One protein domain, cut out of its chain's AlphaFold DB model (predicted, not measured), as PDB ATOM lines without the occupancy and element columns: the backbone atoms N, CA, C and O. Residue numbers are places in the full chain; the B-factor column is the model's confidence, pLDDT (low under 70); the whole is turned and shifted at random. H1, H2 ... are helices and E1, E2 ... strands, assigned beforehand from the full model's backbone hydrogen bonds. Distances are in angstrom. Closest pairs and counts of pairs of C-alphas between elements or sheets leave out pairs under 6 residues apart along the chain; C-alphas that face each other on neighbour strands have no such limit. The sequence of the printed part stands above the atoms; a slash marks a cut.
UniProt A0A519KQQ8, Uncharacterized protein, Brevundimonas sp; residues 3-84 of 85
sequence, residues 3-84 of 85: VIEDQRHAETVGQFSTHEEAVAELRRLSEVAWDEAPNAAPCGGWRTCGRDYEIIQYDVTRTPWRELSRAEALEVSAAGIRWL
ATOM      1  N   VAL A   3      39.414 -25.759  40.521       98.56
ATOM      2  CA  VAL A   3      39.295 -25.861  41.974       98.56
ATOM      3  C   VAL A   3      38.438 -27.074  42.276       98.56
ATOM      4  O   VAL A   3      37.398 -27.240  41.647       98.56
ATOM      5  N   ILE A   4      38.881 -27.909  43.212       98.56
ATOM      6  CA  ILE A   4      38.016 -28.930  43.799       98.56
ATOM      7  C   ILE A   4      37.372 -28.323  45.035       98.56
ATOM      8  O   ILE A   4      38.077 -27.867  45.940       98.56
ATOM      9  N   GLU A   5      36.048 -28.318  45.066       98.50
ATOM     10  CA  GLU A   5      35.252 -27.881  46.207       98.50
ATOM     11  C   GLU A   5      34.425 -29.058  46.714       98.50
ATOM     12  O   GLU A   5      33.851 -29.801  45.923       98.50
ATOM     13  N   ASP A   6      34.364 -29.233  48.029       97.94
ATOM     14  CA  ASP A   6      33.303 -30.008  48.654       97.94
ATOM     15  C   ASP A   6      32.079 -29.108  48.815       97.94
ATOM     16  O   ASP A   6      32.016 -28.269  49.724       97.94
ATOM     17  N   GLN A   7      31.112 -29.289  47.921       97.19
ATOM     18  CA  GLN A   7      29.906 -28.473  47.830       97.19
ATOM     19  C   GLN A   7      29.092 -28.516  49.124       97.19
ATOM     20  O   GLN A   7      28.543 -27.498  49.557       97.19
ATOM     21  N   ARG A   8      29.064 -29.675  49.793       95.69
ATOM     22  CA  ARG A   8      28.249 -29.893  50.993       95.69
ATOM     23  C   ARG A   8      28.760 -29.098  52.193       95.69
ATOM     24  O   ARG A   8      27.982 -28.763  53.089       95.69
ATOM     25  N   HIS A   9      30.054 -28.791  52.213       96.62
ATOM     26  CA  HIS A   9      30.719 -28.104  53.321       96.62
ATOM     27  C   HIS A   9      31.345 -26.758  52.924       96.62
ATOM     28  O   HIS A   9      31.943 -26.108  53.780       96.62
ATOM     29  N   ALA A  10      31.188 -26.332  51.664       95.50
ATOM     30  CA  ALA A  10      31.812 -25.138  51.089       95.50
ATOM     31  C   ALA A  10      33.334 -25.085  51.341       95.50
ATOM     32  O   ALA A  10      33.901 -24.032  51.644       95.50
ATOM     33  N   GLU A  11      33.992 -26.245  51.269       96.75
ATOM     34  CA  GLU A  11      35.421 -26.387  51.542       96.75
ATOM     35  C   GLU A  11      36.202 -26.492  50.232       96.75
ATOM     36  O   GLU A  11      35.969 -27.390  49.428       96.75
ATOM     37  N   THR A  12      37.181 -25.608  50.028       96.81
ATOM     38  CA  THR A  12      38.158 -25.775  48.948       96.81
ATOM     39  C   THR A  12      39.155 -26.868  49.317       96.81
ATOM     40  O   THR A  12      39.932 -26.718  50.258       96.81
ATOM     41  N   VAL A  13      39.170 -27.941  48.533       95.94
ATOM     42  CA  VAL A  13      40.015 -29.123  48.746       95.94
ATOM     43  C   VAL A  13      41.361 -28.973  48.038       95.94
ATOM     44  O   VAL A  13      42.389 -29.412  48.546       95.94
ATOM     45  N   GLY A  14      41.380 -28.318  46.874       97.25
ATOM     46  CA  GLY A  14      42.606 -28.118  46.107       97.25
ATOM     47  C   GLY A  14      42.440 -27.177  44.919       97.25
ATOM     48  O   GLY A  14      41.326 -26.915  44.466       97.25
ATOM     49  N   GLN A  15      43.566 -26.672  44.412       98.31
ATOM     50  CA  GLN A  15      43.639 -25.829  43.217       98.31
ATOM     51  C   GLN A  15      44.645 -26.421  42.228       98.31
ATOM     52  O   GLN A  15      45.746 -26.810  42.614       98.31
ATOM     53  N   PHE A  16      44.270 -26.458  40.952       98.44
ATOM     54  CA  PHE A  16      44.975 -27.170  39.892       98.44
ATOM     55  C   PHE A  16      45.075 -26.316  38.629       98.44
ATOM     56  O   PHE A  16      44.196 -25.501  38.316       98.44
ATOM     57  N   SER A  17      46.156 -26.505  37.874       97.75
ATOM     58  CA  SER A  17      46.393 -25.731  36.653       97.75
ATOM     59  C   SER A  17      45.606 -26.296  35.472       97.75
ATOM     60  O   SER A  17      45.196 -25.538  34.589       97.75
ATOM     61  N   THR A  18      45.342 -27.605  35.488       98.19
ATOM     62  CA  THR A  18      44.617 -28.330  34.436       98.19
ATOM     63  C   THR A  18      43.424 -29.115  34.984       98.19
ATOM     64  O   THR A  18      43.344 -29.405  36.179       98.19
ATOM     65  N   HIS A  19      42.484 -29.458  34.100       98.06
ATOM     66  CA  HIS A  19      41.340 -30.296  34.457       98.06
ATOM     67  C   HIS A  19      41.803 -31.716  34.808       98.06
ATOM     68  O   HIS A  19      41.304 -32.333  35.742       98.06
ATOM     69  N   GLU A  20      42.805 -32.217  34.087       98.44
ATOM     70  CA  GLU A  20      43.390 -33.542  34.261       98.44
ATOM     71  C   GLU A  20      44.031 -33.711  35.641       98.44
ATOM     72  O   GLU A  20      43.866 -34.759  36.261       98.44
ATOM     73  N   GLU A  21      44.719 -32.684  36.145       98.62
ATOM     74  CA  GLU A  21      45.260 -32.666  37.509       98.62
ATOM     75  C   GLU A  21      44.148 -32.726  38.564       98.62
ATOM     76  O   GLU A  21      44.255 -33.498  39.516       98.62
ATOM     77  N   ALA A  22      43.058 -31.972  38.378       98.50
ATOM     78  CA  ALA A  22      41.914 -32.021  39.286       98.50
ATOM     79  C   ALA A  22      41.248 -33.412  39.278       98.50
ATOM     80  O   ALA A  22      40.978 -33.988  40.329       98.50
ATOM     81  N   VAL A  23      41.057 -34.013  38.100       98.38
ATOM     82  CA  VAL A  23      40.534 -35.385  37.983       98.38
ATOM     83  C   VAL A  23      41.486 -36.409  38.608       98.38
ATOM     84  O   VAL A  23      41.029 -37.364  39.233       98.38
ATOM     85  N   ALA A  24      42.803 -36.238  38.460       98.50
ATOM     86  CA  ALA A  24      43.787 -37.116  39.087       98.50
ATOM     87  C   ALA A  24      43.709 -37.053  40.619       98.50
ATOM     88  O   ALA A  24      43.785 -38.098  41.269       98.50
ATOM     89  N   GLU A  25      43.481 -35.870  41.191       98.50
ATOM     90  CA  GLU A  25      43.246 -35.747  42.629       98.50
ATOM     91  C   GLU A  25      41.945 -36.434  43.050       98.50
ATOM     92  O   GLU A  25      41.953 -37.197  44.010       98.50
ATOM     93  N   LEU A  26      40.844 -36.265  42.311       98.44
ATOM     94  CA  LEU A  26      39.608 -36.997  42.614       98.44
ATOM     95  C   LEU A  26      39.804 -38.517  42.538       98.44
ATOM     96  O   LEU A  26      39.240 -39.252  43.344       98.44
ATOM     97  N   ARG A  27      40.643 -39.013  41.621       98.38
ATOM     98  CA  ARG A  27      41.004 -40.441  41.580       98.38
ATOM     99  C   ARG A  27      41.737 -40.862  42.845       98.38
ATOM    100  O   ARG A  27      41.349 -41.856  43.448       98.38
ATOM    101  N   ARG A  28      42.713 -40.075  43.299       98.19
ATOM    102  CA  ARG A  28      43.396 -40.322  44.574       98.19
ATOM    103  C   ARG A  28      42.412 -40.312  45.751       98.19
ATOM    104  O   ARG A  28      42.484 -41.186  46.606       98.19
ATOM    105  N   LEU A  29      41.479 -39.359  45.789       97.81
ATOM    106  CA  LEU A  29      40.439 -39.279  46.823       97.81
ATOM    107  C   LEU A  29      39.490 -40.479  46.782       97.81
ATOM    108  O   LEU A  29      39.098 -40.971  47.833       97.81
ATOM    109  N   SER A  30      39.178 -41.006  45.597       97.75
ATOM    110  CA  SER A  30      38.331 -42.196  45.445       97.75
ATOM    111  C   SER A  30      38.939 -43.475  46.040       97.75
ATOM    112  O   SER A  30      38.217 -44.437  46.289       97.75
ATOM    113  N   GLU A  31      40.252 -43.484  46.283       97.81
ATOM    114  CA  GLU A  31      40.985 -44.600  46.895       97.81
ATOM    115  C   GLU A  31      41.097 -44.471  48.423       97.81
ATOM    116  O   GLU A  31      41.484 -45.428  49.095       97.81
ATOM    117  N   VAL A  32      40.754 -43.309  48.987       96.62
ATOM    118  CA  VAL A  32      40.762 -43.078  50.435       96.62
ATOM    119  C   VAL A  32      39.424 -43.520  51.031       96.62
ATOM    120  O   VAL A  32      38.356 -43.245  50.481       96.62
ATOM    121  N   ALA A  33      39.462 -44.196  52.180       95.38
ATOM    122  CA  ALA A  33      38.247 -44.594  52.880       95.38
ATOM    123  C   ALA A  33      37.406 -43.368  53.270       95.38
ATOM    124  O   ALA A  33      37.938 -42.307  53.589       95.38
ATOM    125  N   TRP A  34      36.080 -43.500  53.238       95.81
ATOM    126  CA  TRP A  34      35.155 -42.387  53.489       95.81
ATOM    127  C   TRP A  34      35.312 -41.766  54.890       95.81
ATOM    128  O   TRP A  34      35.004 -40.593  55.084       95.81
ATOM    129  N   ASP A  35      35.776 -42.552  55.862       94.81
ATOM    130  CA  ASP A  35      35.980 -42.192  57.265       94.81
ATOM    131  C   ASP A  35      37.426 -41.809  57.599       94.81
ATOM    132  O   ASP A  35      37.736 -41.493  58.750       94.81
ATOM    133  N   GLU A  36      38.304 -41.771  56.599       95.00
ATOM    134  CA  GLU A  36      39.685 -41.330  56.740       95.00
ATOM    135  C   GLU A  36      39.894 -39.959  56.102       95.00
ATOM    136  O   GLU A  36      39.246 -39.582  55.126       95.00
ATOM    137  N   ALA A  37      40.824 -39.178  56.649       91.94
ATOM    138  CA  ALA A  37      41.198 -37.916  56.028       91.94
ATOM    139  C   ALA A  37      41.825 -38.173  54.638       91.94
ATOM    140  O   ALA A  37      42.665 -39.063  54.509       91.94
ATOM    141  N   PRO A  38      41.490 -37.376  53.608       93.50
ATOM    142  CA  PRO A  38      40.664 -36.161  53.658       93.50
ATOM    143  C   PRO A  38      39.155 -36.375  53.409       93.50
ATOM    144  O   PRO A  38      38.405 -35.402  53.433       93.50
ATOM    145  N   ASN A  39      38.692 -37.605  53.184       95.94
ATOM    146  CA  ASN A  39      37.289 -37.894  52.873       95.94
ATOM    147  C   ASN A  39      36.356 -37.782  54.085       95.94
ATOM    148  O   ASN A  39      35.184 -37.445  53.921       95.94
ATOM    149  N   ALA A  40      36.878 -37.973  55.300       95.25
ATOM    150  CA  ALA A  40      36.136 -37.723  56.527       95.25
ATOM    151  C   ALA A  40      35.590 -36.284  56.530       95.25
ATOM    152  O   ALA A  40      36.344 -35.305  56.470       95.25
ATOM    153  N   ALA A  41      34.262 -36.159  56.564       94.69
ATOM    154  CA  ALA A  41      33.588 -34.867  56.572       94.69
ATOM    155  C   ALA A  41      33.978 -34.051  57.825       94.69
ATOM    156  O   ALA A  41      34.131 -34.621  58.908       94.69
ATOM    157  N   PRO A  42      34.087 -32.712  57.732       93.56
ATOM    158  CA  PRO A  42      34.561 -31.877  58.838       93.56
ATOM    159  C   PRO A  42      33.484 -31.624  59.909       93.56
ATOM    160  O   PRO A  42      33.733 -30.956  60.913       93.56
ATOM    161  N   CYS A  43      32.259 -32.118  59.705       93.56
ATOM    162  CA  CYS A  43      31.122 -31.861  60.578       93.56
ATOM    163  C   CYS A  43      31.039 -32.851  61.757       93.56
ATOM    164  O   CYS A  43      31.475 -33.997  61.688       93.56
ATOM    165  N   GLY A  44      30.403 -32.442  62.862       88.44
ATOM    166  CA  GLY A  44      30.241 -33.308  64.044       88.44
ATOM    167  C   GLY A  44      29.437 -34.596  63.787       88.44
ATOM    168  O   GLY A  44      29.581 -35.568  64.526       88.44
ATOM    169  N   GLY A  45      28.625 -34.619  62.724       86.19
ATOM    170  CA  GLY A  45      27.851 -35.773  62.254       86.19
ATOM    171  C   GLY A  45      28.549 -36.603  61.170       86.19
ATOM    172  O   GLY A  45      27.867 -37.317  60.439       86.19
ATOM    173  N   TRP A  46      29.878 -36.512  61.041       86.81
ATOM    174  CA  TRP A  46      30.633 -37.091  59.922       86.81
ATOM    175  C   TRP A  46      30.351 -38.574  59.656       86.81
ATOM    176  O   TRP A  46      30.375 -38.985  58.506       86.81
ATOM    177  N   ARG A  47      30.006 -39.371  60.679       88.81
ATOM    178  CA  ARG A  47      29.711 -40.813  60.535       88.81
ATOM    179  C   ARG A  47      28.561 -41.126  59.579       88.81
ATOM    180  O   ARG A  47      28.456 -42.249  59.102       88.81
ATOM    181  N   THR A  48      27.673 -40.164  59.362       89.81
ATOM    182  CA  THR A  48      26.550 -40.268  58.422       89.81
ATOM    183  C   THR A  48      26.629 -39.213  57.325       89.81
ATOM    184  O   THR A  48      25.703 -39.098  56.528       89.81
ATOM    185  N   CYS A  49      27.696 -38.412  57.309       92.94
ATOM    186  CA  CYS A  49      27.947 -37.423  56.277       92.94
ATOM    187  C   CYS A  49      28.946 -37.990  55.263       92.94
ATOM    188  O   CYS A  49      29.725 -38.891  55.555       92.94
ATOM    189  N   GLY A  50      28.917 -37.436  54.066       94.38
ATOM    190  CA  GLY A  50      29.902 -37.674  53.020       94.38
ATOM    191  C   GLY A  50      30.333 -36.351  52.405       94.38
ATOM    192  O   GLY A  50      29.878 -35.302  52.860       94.38
ATOM    193  N   ARG A  51      31.134 -36.397  51.351       97.56
ATOM    194  CA  ARG A  51      31.585 -35.229  50.596       97.56
ATOM    195  C   ARG A  51      31.106 -35.313  49.156       97.56
ATOM    196  O   ARG A  51      31.136 -36.394  48.568       97.56
ATOM    197  N   ASP A  52      30.702 -34.166  48.622       97.75
ATOM    198  CA  ASP A  52      30.258 -34.022  47.238       97.75
ATOM    199  C   ASP A  52      31.272 -33.120  46.535       97.75
ATOM    200  O   ASP A  52      31.234 -31.896  46.667       97.75
ATOM    201  N   TYR A  53      32.241 -33.735  45.861       98.44
ATOM    202  CA  TYR A  53      33.315 -33.015  45.200       98.44
ATOM    203  C   TYR A  53      32.901 -32.545  43.810       98.44
ATOM    204  O   TYR A  53      32.493 -33.336  42.950       98.44
ATOM    205  N   GLU A  54      33.103 -31.257  43.572       98.56
ATOM    206  CA  GLU A  54      32.894 -30.596  42.292       98.56
ATOM    207  C   GLU A  54      34.222 -30.078  41.741       98.56
ATOM    208  O   GLU A  54      35.084 -29.628  42.495       98.56
ATOM    209  N   ILE A  55      34.374 -30.097  40.416       98.62
ATOM    210  CA  ILE A  55      35.446 -29.379  39.725       98.62
ATOM    211  C   ILE A  55      34.866 -28.071  39.193       98.62
ATOM    212  O   ILE A  55      33.958 -28.066  38.360       98.62
ATOM    213  N   ILE A  56      35.431 -26.955  39.640       98.56
ATOM    214  CA  ILE A  56      35.039 -25.611  39.227       98.56
ATOM    215  C   ILE A  56      36.169 -24.993  38.412       98.56
ATOM    216  O   ILE A  56      37.310 -24.904  38.867       98.56
ATOM    217  N   GLN A  57      35.866 -24.531  37.204       98.56
ATOM    218  CA  GLN A  57      36.812 -23.800  36.375       98.56
ATOM    219  C   GLN A  57      36.645 -22.295  36.581       98.56
ATOM    220  O   GLN A  57      35.561 -21.747  36.396       98.56
ATOM    221  N   TYR A  58      37.745 -21.603  36.868       98.44
ATOM    222  CA  TYR A  58      37.793 -20.149  37.007       98.44
ATOM    223  C   TYR A  58      38.672 -19.484  35.943       98.44
ATOM    224  O   TYR A  58      39.794 -19.928  35.654       98.44
ATOM    225  N   ASP A  59      38.178 -18.352  35.440       97.75
ATOM    226  CA  ASP A  59      38.968 -17.287  34.831       97.75
ATOM    227  C   ASP A  59      39.560 -16.411  35.941       97.75
ATOM    228  O   ASP A  59      38.851 -15.693  36.657       97.75
ATOM    229  N   VAL A  60      40.884 -16.489  36.063       97.19
ATOM    230  CA  VAL A  60      41.674 -15.806  37.093       97.19
ATOM    231  C   VAL A  60      42.341 -14.527  36.580       97.19
ATOM    232  O   VAL A  60      43.110 -13.904  37.303       97.19
ATOM    233  N   THR A  61      42.053 -14.108  35.341       97.62
ATOM    234  CA  THR A  61      42.629 -12.885  34.746       97.62
ATOM    235  C   THR A  61      42.031 -11.596  35.317       97.62
ATOM    236  O   THR A  61      42.496 -10.500  35.004       97.62
ATOM    237  N   ARG A  62      40.995 -11.707  36.158       94.25
ATOM    238  CA  ARG A  62      40.255 -10.585  36.746       94.25
ATOM    239  C   ARG A  62      40.013 -10.813  38.236       94.25
ATOM    240  O   ARG A  62      40.040 -11.948  38.709       94.25
ATOM    241  N   THR A  63      39.718  -9.734  38.960       93.25
ATOM    242  CA  THR A  63      39.358  -9.769  40.385       93.25
ATOM    243  C   THR A  63      37.972  -9.140  40.591       93.25
ATOM    244  O   THR A  63      37.787  -7.986  40.200       93.25
ATOM    245  N   PRO A  64      37.000  -9.858  41.191       94.31
ATOM    246  CA  PRO A  64      37.087 -11.259  41.626       94.31
ATOM    247  C   PRO A  64      37.220 -12.235  40.442       94.31
ATOM    248  O   PRO A  64      36.890 -11.886  39.303       94.31
ATOM    249  N   TRP A  65      37.718 -13.449  40.717       96.94
ATOM    250  CA  TRP A  65      37.742 -14.538  39.735       96.94
ATOM    251  C   TRP A  65      36.333 -14.786  39.202       96.94
ATOM    252  O   TRP A  65      35.348 -14.670  39.932       96.94
ATOM    253  N   ARG A  66      36.231 -15.127  37.920       97.75
ATOM    254  CA  ARG A  66      34.952 -15.448  37.287       97.75
ATOM    255  C   ARG A  66      34.836 -16.955  37.123       97.75
ATOM    256  O   ARG A  66      35.672 -17.554  36.456       97.75
ATOM    257  N   GLU A  67      33.785 -17.547  37.677       98.00
ATOM    258  CA  GLU A  67      33.429 -18.940  37.395       98.00
ATOM    259  C   GLU A  67      33.069 -19.087  35.906       98.00
ATOM    260  O   GLU A  67      32.293 -18.297  35.354       98.00
ATOM    261  N   LEU A  68      33.695 -20.055  35.240       98.25
ATOM    262  CA  LEU A  68      33.457 -20.409  33.840       98.25
ATOM    263  C   LEU A  68      32.563 -21.644  33.728       98.25
ATOM    264  O   LEU A  68      31.681 -21.675  32.874       98.25
ATOM    265  N   SER A  69      32.798 -22.642  34.577       98.19
ATOM    266  CA  SER A  69      32.023 -23.879  34.638       98.19
ATOM    267  C   SER A  69      32.142 -24.524  36.018       98.19
ATOM    268  O   SER A  69      33.090 -24.254  36.758       98.19
ATOM    269  N   ARG A  70      31.182 -25.389  36.332       98.25
ATOM    270  CA  ARG A  70      31.128 -26.229  37.528       98.25
ATOM    271  C   ARG A  70      30.534 -27.570  37.127       98.25
ATOM    272  O   ARG A  70      29.554 -27.596  36.382       98.25
ATOM    273  N   ALA A  71      31.141 -28.652  37.590       97.94
ATOM    274  CA  ALA A  71      30.663 -30.006  37.362       97.94
ATOM    275  C   ALA A  71      30.799 -30.827  38.644       97.94
ATOM    276  O   ALA A  71      31.875 -30.861  39.245       97.94
ATOM    277  N   GLU A  72      29.720 -31.501  39.037       97.94
ATOM    278  CA  GLU A  72      29.781 -32.547  40.055       97.94
ATOM    279  C   GLU A  72      30.626 -33.707  39.519       97.94
ATOM    280  O   GLU A  72      30.489 -34.082  38.356       97.94
ATOM    281  N   ALA A  73      31.516 -34.266  40.339       97.88
ATOM    282  CA  ALA A  73      32.493 -35.233  39.844       97.88
ATOM    283  C   ALA A  73      32.596 -36.498  40.703       97.88
ATOM    284  O   ALA A  73      32.650 -37.606  40.159       97.88
ATOM    285  N   LEU A  74      32.612 -36.362  42.031       98.50
ATOM    286  CA  LEU A  74      32.817 -37.492  42.935       98.50
ATOM    287  C   LEU A  74      32.015 -37.324  44.224       98.50
ATOM    288  O   LEU A  74      32.234 -36.381  44.974       98.50
ATOM    289  N   GLU A  75      31.154 -38.288  44.522       98.31
ATOM    290  CA  GLU A  75      30.553 -38.437  45.844       98.31
ATOM    291  C   GLU A  75      31.315 -39.501  46.642       98.31
ATOM    292  O   GLU A  75      31.564 -40.610  46.155       98.31
ATOM    293  N   VAL A  76      31.632 -39.170  47.892       97.62
ATOM    294  CA  VAL A  76      32.201 -40.093  48.875       97.62
ATOM    295  C   VAL A  76      31.313 -40.127  50.104       97.62
ATOM    296  O   VAL A  76      31.132 -39.110  50.764       97.62
ATOM    297  N   SER A  77      30.779 -41.290  50.461       96.12
ATOM    298  CA  SER A  77      29.984 -41.445  51.680       96.12
ATOM    299  C   SER A  77      30.144 -42.836  52.288       96.12
ATOM    300  O   SER A  77      30.784 -43.717  51.718       96.12
ATOM    301  N   ALA A  78      29.504 -43.066  53.437       94.44
ATOM    302  CA  ALA A  78      29.424 -44.394  54.044       94.44
ATOM    303  C   ALA A  78      28.761 -45.450  53.129       94.44
ATOM    304  O   ALA A  78      28.950 -46.645  53.343       94.44
ATOM    305  N   ALA A  79      27.996 -45.032  52.109       94.81
ATOM    306  CA  ALA A  79      27.430 -45.935  51.103       94.81
ATOM    307  C   ALA A  79      28.448 -46.361  50.026       94.81
ATOM    308  O   ALA A  79      28.166 -47.270  49.243       94.81
ATOM    309  N   GLY A  80      29.622 -45.727  49.989       94.62
ATOM    310  CA  GLY A  80      30.687 -45.982  49.030       94.62
ATOM    311  C   GLY A  80      31.034 -44.753  48.194       94.62
ATOM    312  O   GLY A  80      30.725 -43.614  48.546       94.62
ATOM    313  N   ILE A  81      31.706 -45.018  47.076       97.00
ATOM    314  CA  ILE A  81      32.194 -44.012  46.135       97.00
ATOM    315  C   ILE A  81      31.322 -44.018  44.883       97.00
ATOM    316  O   ILE A  81      31.036 -45.085  44.332       97.00
ATOM    317  N   ARG A  82      30.946 -42.834  44.393       98.00
ATOM    318  CA  ARG A  82      30.172 -42.682  43.160       98.00
ATOM    319  C   ARG A  82      30.758 -41.585  42.277       98.00
ATOM    320  O   ARG A  82      30.773 -40.418  42.649       98.00
ATOM    321  N   TRP A  83      31.206 -41.976  41.088       97.81
ATOM    322  CA  TRP A  83      31.609 -41.047  40.034       97.81
ATOM    323  C   TRP A  83      30.383 -40.510  39.300       97.81
ATOM    324  O   TRP A  83      29.443 -41.262  39.024       97.81
ATOM    325  N   LEU A  84      30.407 -39.216  38.999       95.25
ATOM    326  CA  LEU A  84      29.326 -38.503  38.325       95.25
ATOM    327  C   LEU A  84      29.686 -38.262  36.847       95.25
ATOM    328  O   LEU A  84      30.876 -38.180  36.530       95.25
TER     329      LEU A  84
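AT A GLANCE: This is residues 3 to 84 of the 85 residues of an uncharacterized protein of Brevundimonas sp (UniProt A0A519KQQ8). One twisted sheet of five antiparallel strands has a single helix, H1, packed along one face, while the other face has no named helix. The long hairpin E3 and E4 makes the longest axis of the domain. The printed part has 82 residues, in the order E1, E2, H1, E3, E4, E5; the sheet runs E2 E1 E3 E4 E5, and the class is mixed, helices and strands. It is compact, with a radius of gyration of the C-alphas of 13.0 A, yet elongated, spanning 40 by 24 by 19 A.

IN THESE COORDINATES: Find C-alpha 3 at (39.295, -25.861, 41.974), where E1, residues 3 to 6, begins. E2 is residues 11 to 16, 15.1 A long. E3, residues 51 to 59, covers 25.0 A; E4, residues 66 to 77, covers 30.1 A and bends by 66 degrees at residue 69. E5, residues 80 to 83, ends at C-alpha 83, (31.609, -41.047, 40.034). H1, residues 19 to 30, runs 16.5 A.

HOW THE PARTS SIT: Look first at E3 and E4, where N 55 and O 71 are 2.9 A apart. On E3's other side is its antiparallel neighbour E1, with N 5 and O 54 at 2.8 to 3.0 A across the pair given by N 5 and O 54 at 3.0 A; E1's other neighbour is the edge strand E2, also antiparallel to it, with N 13 and O 4 at 2.8 A. Edge strand E5 pairs with E4, N 82 and O 75 at 2.9 A. E3, E4, E5 form a meander, each strand the antiparallel neighbour of the one before. H1 is on the sheet at a height of 7.3 A, over E3 and only just over E1, with 3 C-alphas falling on E1; it runs along the strands, at 12 degrees to E3 on the local plane. Its closest C-alphas to E3 are Ala 22 and Ile 55, 7.0 A. E2, H1, E3 form a split strand-helix-strand unit, two strands running the same way with E1 between them, and its crossover is right-handed. In H1 every O i to N i+4 pair is within hydrogen-bond range.

THE WHOLE: The C-alphas of Arg 62 and Ala 79 are farthest apart, 40.3 A. The printed part has no cut; the link from H1 to E3, residues 31 to 50, is long. No printed residue is under 70 in pLDDT.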